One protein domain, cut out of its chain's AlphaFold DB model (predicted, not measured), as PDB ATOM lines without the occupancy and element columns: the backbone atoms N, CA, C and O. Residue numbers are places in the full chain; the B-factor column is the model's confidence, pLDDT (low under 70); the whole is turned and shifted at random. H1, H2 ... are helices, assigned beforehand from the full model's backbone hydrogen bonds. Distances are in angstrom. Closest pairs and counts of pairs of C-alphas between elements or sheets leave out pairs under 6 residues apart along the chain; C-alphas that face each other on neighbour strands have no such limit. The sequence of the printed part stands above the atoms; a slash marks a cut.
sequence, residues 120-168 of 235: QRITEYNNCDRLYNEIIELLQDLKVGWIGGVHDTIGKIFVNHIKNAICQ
ATOM      1  N   GLN A 120      15.860 -15.667  49.425       92.44
ATOM      2  CA  GLN A 120      15.602 -14.618  50.402       92.44
ATOM      3  C   GLN A 120      16.821 -13.689  50.547       92.44
ATOM      4  O   GLN A 120      17.969 -14.145  50.630       92.44
ATOM      5  N   ARG A 121      16.556 -12.376  50.596       92.25
ATOM      6  CA  ARG A 121      17.558 -11.360  50.944       92.25
ATOM      7  C   ARG A 121      18.083 -11.588  52.357       92.25
ATOM      8  O   ARG A 121      17.367 -12.097  53.221       92.25
ATOM      9  N   ILE A 122      19.327 -11.198  52.586       90.81
ATOM     10  CA  ILE A 122      19.981 -11.333  53.887       90.81
ATOM     11  C   ILE A 122      20.094  -9.977  54.574       90.81
ATOM     12  O   ILE A 122      20.106  -8.933  53.924       90.81
ATOM     13  N   THR A 123      20.173  -9.993  55.901       88.31
ATOM     14  CA  THR A 123      20.451  -8.785  56.677       88.31
ATOM     15  C   THR A 123      21.859  -8.291  56.356       88.31
ATOM     16  O   THR A 123      22.812  -9.068  56.378       88.31
ATOM     17  N   GLU A 124      21.989  -7.004  56.044       84.06
ATOM     18  CA  GLU A 124      23.254  -6.413  55.610       84.06
ATOM     19  C   GLU A 124      24.161  -6.120  56.804       84.06
ATOM     20  O   GLU A 124      23.886  -5.225  57.602       84.06
ATOM     21  N   TYR A 125      25.261  -6.866  56.918       77.06
ATOM     22  CA  TYR A 125      26.293  -6.623  57.932       77.06
ATOM     23  C   TYR A 125      27.625  -6.168  57.327       77.06
ATOM     24  O   TYR A 125      28.445  -5.564  58.018       77.06
ATOM     25  N   ASN A 126      27.864  -6.461  56.046       84.06
ATOM     26  CA  ASN A 126      29.075  -6.086  55.322       84.06
ATOM     27  C   ASN A 126      28.784  -5.820  53.830       84.06
ATOM     28  O   ASN A 126      27.711  -6.143  53.322       84.06
ATOM     29  N   ASN A 127      29.766  -5.269  53.109       83.81
ATOM     30  CA  ASN A 127      29.628  -4.955  51.681       83.81
ATOM     31  C   ASN A 127      29.352  -6.187  50.802       83.81
ATOM     32  O   ASN A 127      28.689  -6.058  49.778       83.81
ATOM     33  N   CYS A 128      29.828  -7.378  51.176       84.44
ATOM     34  CA  CYS A 128      29.519  -8.597  50.428       84.44
ATOM     35  C   CYS A 128      28.067  -9.044  50.656       84.44
ATOM     36  O   CYS A 128      27.443  -9.557  49.730       84.44
ATOM     37  N   ASP A 129      27.500  -8.821  51.843       88.06
ATOM     38  CA  ASP A 129      26.079  -9.077  52.100       88.06
ATOM     39  C   ASP A 129      25.192  -8.099  51.323       88.06
ATOM     40  O   ASP A 129      24.177  -8.497  50.754       88.06
ATOM     41  N   ARG A 130      25.632  -6.841  51.208       91.12
ATOM     42  CA  ARG A 130      25.000  -5.857  50.327       91.12
ATOM     43  C   ARG A 130      25.058  -6.292  48.858       91.12
ATOM     44  O   ARG A 130      24.024  -6.324  48.204       91.12
ATOM     45  N   LEU A 131      26.222  -6.729  48.365       90.81
ATOM     46  CA  LEU A 131      26.365  -7.255  46.999       90.81
ATOM     47  C   LEU A 131      25.440  -8.457  46.743       90.81
ATOM     48  O   LEU A 131      24.881  -8.587  45.658       90.81
ATOM     49  N   TYR A 132      25.260  -9.342  47.727       94.00
ATOM     50  CA  TYR A 132      24.298 -10.440  47.614       94.00
ATOM     51  C   TYR A 132      22.888  -9.906  47.334       94.00
ATOM     52  O   TYR A 132      22.242 -10.366  46.396       94.00
ATOM     53  N   ASN A 133      22.425  -8.928  48.117       94.25
ATOM     54  CA  ASN A 133      21.103  -8.328  47.942       94.25
ATOM     55  C   ASN A 133      20.978  -7.572  46.611       94.25
ATOM     56  O   ASN A 133      19.948  -7.704  45.953       94.25
ATOM     57  N   GLU A 134      22.028  -6.872  46.174       94.38
ATOM     58  CA  GLU A 134      22.084  -6.192  44.871       94.38
ATOM     59  C   GLU A 134      21.974  -7.190  43.700       94.38
ATOM     60  O   GLU A 134      21.279  -6.931  42.718       94.38
ATOM     61  N   ILE A 135      22.578  -8.382  43.807       94.19
ATOM     62  CA  ILE A 135      22.389  -9.452  42.809       94.19
ATOM     63  C   ILE A 135      20.926  -9.926  42.795       94.19
ATOM     64  O   ILE A 135      20.371 -10.167  41.724       94.19
ATOM     65  N   ILE A 136      20.282 -10.061  43.960       95.19
ATOM     66  CA  ILE A 136      18.860 -10.437  44.035       95.19
ATOM     67  C   ILE A 136      17.969  -9.360  43.400       95.19
ATOM     68  O   ILE A 136      17.037  -9.703  42.676       95.19
ATOM     69  N   GLU A 137      18.263  -8.079  43.629       95.19
ATOM     70  CA  GLU A 137      17.584  -6.943  42.986       95.19
ATOM     71  C   GLU A 137      17.706  -6.990  41.469       95.19
ATOM     72  O   GLU A 137      16.692  -6.963  40.774       95.19
ATOM     73  N   LEU A 138      18.919  -7.186  40.955       94.56
ATOM     74  CA  LEU A 138      19.150  -7.304  39.521       94.56
ATOM     75  C   LEU A 138      18.324  -8.441  38.895       94.56
ATOM     76  O   LEU A 138      17.720  -8.268  37.837       94.56
ATOM     77  N   LEU A 139      18.282  -9.611  39.538       93.94
ATOM     78  CA  LEU A 139      17.492 -10.746  39.049       93.94
ATOM     79  C   LEU A 139      15.983 -10.445  39.074       93.94
ATOM     80  O   LEU A 139      15.264 -10.841  38.153       93.94
ATOM     81  N   GLN A 140      15.515  -9.720  40.093       93.19
ATOM     82  CA  GLN A 140      14.125  -9.284  40.216       93.19
ATOM     83  C   GLN A 140      13.736  -8.314  39.093       93.19
ATOM     84  O   GLN A 140      12.697  -8.510  38.459       93.19
ATOM     85  N   ASP A 141      14.576  -7.319  38.805       93.44
ATOM     86  CA  ASP A 141      14.337  -6.317  37.758       93.44
ATOM     87  C   ASP A 141      14.315  -6.943  36.362       93.44
ATOM     88  O   ASP A 141      13.466  -6.623  35.525       93.44
ATOM     89  N   LEU A 142      15.201  -7.914  36.134       90.06
ATOM     90  CA  LEU A 142      15.240  -8.708  34.908       90.06
ATOM     91  C   LEU A 142      14.090  -9.724  34.808       90.06
ATOM     92  O   LEU A 142      13.932 -10.359  33.765       90.06
ATOM     93  N   LYS A 143      13.270  -9.873  35.859       90.06
ATOM     94  CA  LYS A 143      12.156 -10.832  35.948       90.06
ATOM     95  C   LYS A 143      12.601 -12.279  35.699       90.06
ATOM     96  O   LYS A 143      11.876 -13.060  35.079       90.06
ATOM     97  N   VAL A 144      13.785 -12.637  36.195       90.69
ATOM     98  CA  VAL A 144      14.362 -13.988  36.106       90.69
ATOM     99  C   VAL A 144      14.479 -14.624  37.489       90.69
ATOM    100  O   VAL A 144      14.416 -13.947  38.508       90.69
ATOM    101  N   GLY A 145      14.654 -15.944  37.544       92.75
ATOM    102  CA  GLY A 145      14.850 -16.661  38.801       92.75
ATOM    103  C   GLY A 145      14.726 -18.166  38.629       92.75
ATOM    104  O   GLY A 145      14.873 -18.697  37.527       92.75
ATOM    105  N   TRP A 146      14.428 -18.864  39.721       93.56
ATOM    106  CA  TRP A 146      14.336 -20.321  39.722       93.56
ATOM    107  C   TRP A 146      12.899 -20.793  39.820       93.56
ATOM    108  O   TRP A 146      12.091 -20.265  40.580       93.56
ATOM    109  N   ILE A 147      12.607 -21.843  39.068       88.81
ATOM    110  CA  ILE A 147      11.311 -22.505  39.040       88.81
ATOM    111  C   ILE A 147      11.364 -23.757  39.931       88.81
ATOM    112  O   ILE A 147      12.423 -24.352  40.118       88.81
ATOM    113  N   GLY A 148      10.227 -24.168  40.500       82.50
ATOM    114  CA  GLY A 148      10.123 -25.452  41.207       82.50
ATOM    115  C   GLY A 148      10.716 -25.456  42.618       82.50
ATOM    116  O   GLY A 148      11.064 -26.512  43.132       82.50
ATOM    117  N   GLY A 149      10.843 -24.285  43.252       83.94
ATOM    118  CA  GLY A 149      11.219 -24.188  44.667       83.94
ATOM    119  C   GLY A 149      12.713 -24.366  44.965       83.94
ATOM    120  O   GLY A 149      13.085 -24.449  46.127       83.94
ATOM    121  N   VAL A 150      13.586 -24.378  43.953       89.62
ATOM    122  CA  VAL A 150      15.044 -24.542  44.144       89.62
ATOM    123  C   VAL A 150      15.796 -23.227  44.402       89.62
ATOM    124  O   VAL A 150      17.026 -23.200  44.413       89.62
ATOM    125  N   HIS A 151      15.077 -22.123  44.603       91.75
ATOM    126  CA  HIS A 151      15.654 -20.794  44.818       91.75
ATOM    127  C   HIS A 151      16.458 -20.725  46.124       91.75
ATOM    128  O   HIS A 151      17.595 -20.273  46.102       91.75
ATOM    129  N   ASP A 152      15.950 -21.268  47.231       90.06
ATOM    130  CA  ASP A 152      16.664 -21.236  48.519       90.06
ATOM    131  C   ASP A 152      17.781 -22.284  48.650       90.06
ATOM    132  O   ASP A 152      18.564 -22.246  49.602       90.06
ATOM    133  N   THR A 153      17.902 -23.196  47.682       93.19
ATOM    134  CA  THR A 153      18.989 -24.181  47.608       93.19
ATOM    135  C   THR A 153      19.971 -23.817  46.497       93.19
ATOM    136  O   THR A 153      20.992 -23.181  46.749       93.19
ATOM    137  N   ILE A 154      19.654 -24.179  45.254       91.19
ATOM    138  CA  ILE A 154      20.502 -23.950  44.080       91.19
ATOM    139  C   ILE A 154      20.670 -22.455  43.825       91.19
ATOM    140  O   ILE A 154      21.792 -22.000  43.614       91.19
ATOM    141  N   GLY A 155      19.581 -21.684  43.885       93.56
ATOM    142  CA  GLY A 155      19.643 -20.241  43.652       93.56
ATOM    143  C   GLY A 155      20.528 -19.532  44.672       93.56
ATOM    144  O   GLY A 155      21.421 -18.771  44.310       93.56
ATOM    145  N   LYS A 156      20.370 -19.864  45.954       94.62
ATOM    146  CA  LYS A 156      21.201 -19.325  47.031       94.62
ATOM    147  C   LYS A 156      22.676 -19.690  46.862       94.62
ATOM    148  O   LYS A 156      23.538 -18.843  47.097       94.62
ATOM    149  N   ILE A 157      22.986 -20.924  46.459       95.25
ATOM    150  CA  ILE A 157      24.366 -21.347  46.167       95.25
ATOM    151  C   ILE A 157      24.932 -20.536  44.998       95.25
ATOM    152  O   ILE A 157      26.036 -20.007  45.098       95.25
ATOM    153  N   PHE A 158      24.162 -20.391  43.921       94.44
ATOM    154  CA  PHE A 158      24.560 -19.639  42.736       94.44
ATOM    155  C   PHE A 158      24.897 -18.180  43.065       94.44
ATOM    156  O   PHE A 158      26.000 -17.720  42.769       94.44
ATOM    157  N   VAL A 159      23.991 -17.472  43.747       94.81
ATOM    158  CA  VAL A 159      24.207 -16.068  44.129       94.81
ATOM    159  C   VAL A 159      25.408 -15.942  45.068       94.81
ATOM    160  O   VAL A 159      26.235 -15.049  44.896       94.81
ATOM    161  N   ASN A 160      25.578 -16.874  46.013       93.25
ATOM    162  CA  ASN A 160      26.757 -16.884  46.878       93.25
ATOM    163  C   ASN A 160      28.061 -17.106  46.110       93.25
ATOM    164  O   ASN A 160      29.060 -16.487  46.460       93.25
ATOM    165  N   HIS A 161      28.082 -17.952  45.081       93.31
ATOM    166  CA  HIS A 161      29.277 -18.139  44.258       93.31
ATOM    167  C   HIS A 161      29.641 -16.876  43.481       93.31
ATOM    168  O   HIS A 161      30.812 -16.503  43.481       93.31
ATOM    169  N   ILE A 162      28.660 -16.185  42.893       90.06
ATOM    170  CA  ILE A 162      28.895 -14.900  42.215       90.06
ATOM    171  C   ILE A 162      29.442 -13.876  43.206       90.06
ATOM    172  O   ILE A 162      30.516 -13.320  42.989       90.06
ATOM    173  N   LYS A 163      28.745 -13.686  44.330       90.81
ATOM    174  CA  LYS A 163      29.170 -12.795  45.413       90.81
ATOM    175  C   LYS A 163      30.603 -13.096  45.851       90.81
ATOM    176  O   LYS A 163      31.436 -12.200  45.909       90.81
ATOM    177  N   ASN A 164      30.900 -14.361  46.147       89.38
ATOM    178  CA  ASN A 164      32.213 -14.769  46.634       89.38
ATOM    179  C   ASN A 164      33.303 -14.538  45.591       89.38
ATOM    180  O   ASN A 164      34.390 -14.129  45.983       89.38
ATOM    181  N   ALA A 165      33.022 -14.789  44.307       86.06
ATOM    182  CA  ALA A 165      33.953 -14.551  43.210       86.06
ATOM    183  C   ALA A 165      34.262 -13.057  43.047       86.06
ATOM    184  O   ALA A 165      35.428 -12.683  42.969       86.06
ATOM    185  N   ILE A 166      33.237 -12.202  43.074       84.00
ATOM    186  CA  ILE A 166      33.394 -10.746  42.952       84.00
ATOM    187  C   ILE A 166      34.111 -10.158  44.176       84.00
ATOM    188  O   ILE A 166      34.941  -9.269  44.030       84.00
ATOM    189  N   CYS A 167      33.852 -10.678  45.381       84.75
ATOM    190  CA  CYS A 167      34.526 -10.230  46.602       84.75
ATOM    191  C   CYS A 167      36.000 -10.685  46.709       84.75
ATOM    192  O   CYS A 167      36.653 -10.368  47.705       84.75
ATOM    193  N   GLN A 168      36.550 -11.438  45.744       83.88
ATOM    194  CA  GLN A 168      37.951 -11.856  45.815       83.88
ATOM    195  C   GLN A 168      38.921 -10.706  45.496       83.88
ATOM    196  O   GLN A 168      38.681  -9.942  44.562       83.88
TER     197      GLN A 168
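What this domain is: This is residues 120 to 168 of the 235 residues of an uncharacterized protein of Rhizophagus sp. MUCL 43196 (UniProt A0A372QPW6). Two helices make a lopsided V: the last part of H2 comes against the first half of H1, and the V opens toward the link of residues 142 to 150, which bridges its wide end. Before H1, residues 120 to 126 run as an unnamed strip that turns back into the helix. The printed part has 49 residues with two named helices, H1 then H2, and no named strand; its class is all helix. It is compact, with a radius of gyration of the C-alphas of 10.6 A, yet elongated, spanning 30 by 19 by 18 A.

Where its parts are: Start at Gln 120 and go to C-alpha 127 at (29.628, -4.955, 51.681), where H1 begins; it holds residues 127 to 141 over 20.7 A. H2, residues 151 to 166, runs 20.5 A to C-alpha 166 at (33.394, -10.746, 42.952).

How they stand to each other: H2 touches H1 with residues 159 to 164 alone; look at the closest C-alphas, those of Tyr 132 and Lys 163, 5.8 A apart. The helices run opposite ways at a steep tilt of 56 degrees. Every O i to N i+4 pair is within hydrogen-bond range in H1, and 11 of 12 in H2.

The domain as a whole: The C-alphas of Gly 148 and Gln 168, the two farthest apart, are 31.3 A apart. The printed part has no cut, the link from H1 to H2 is short, and no printed residue is under 70 in pLDDT.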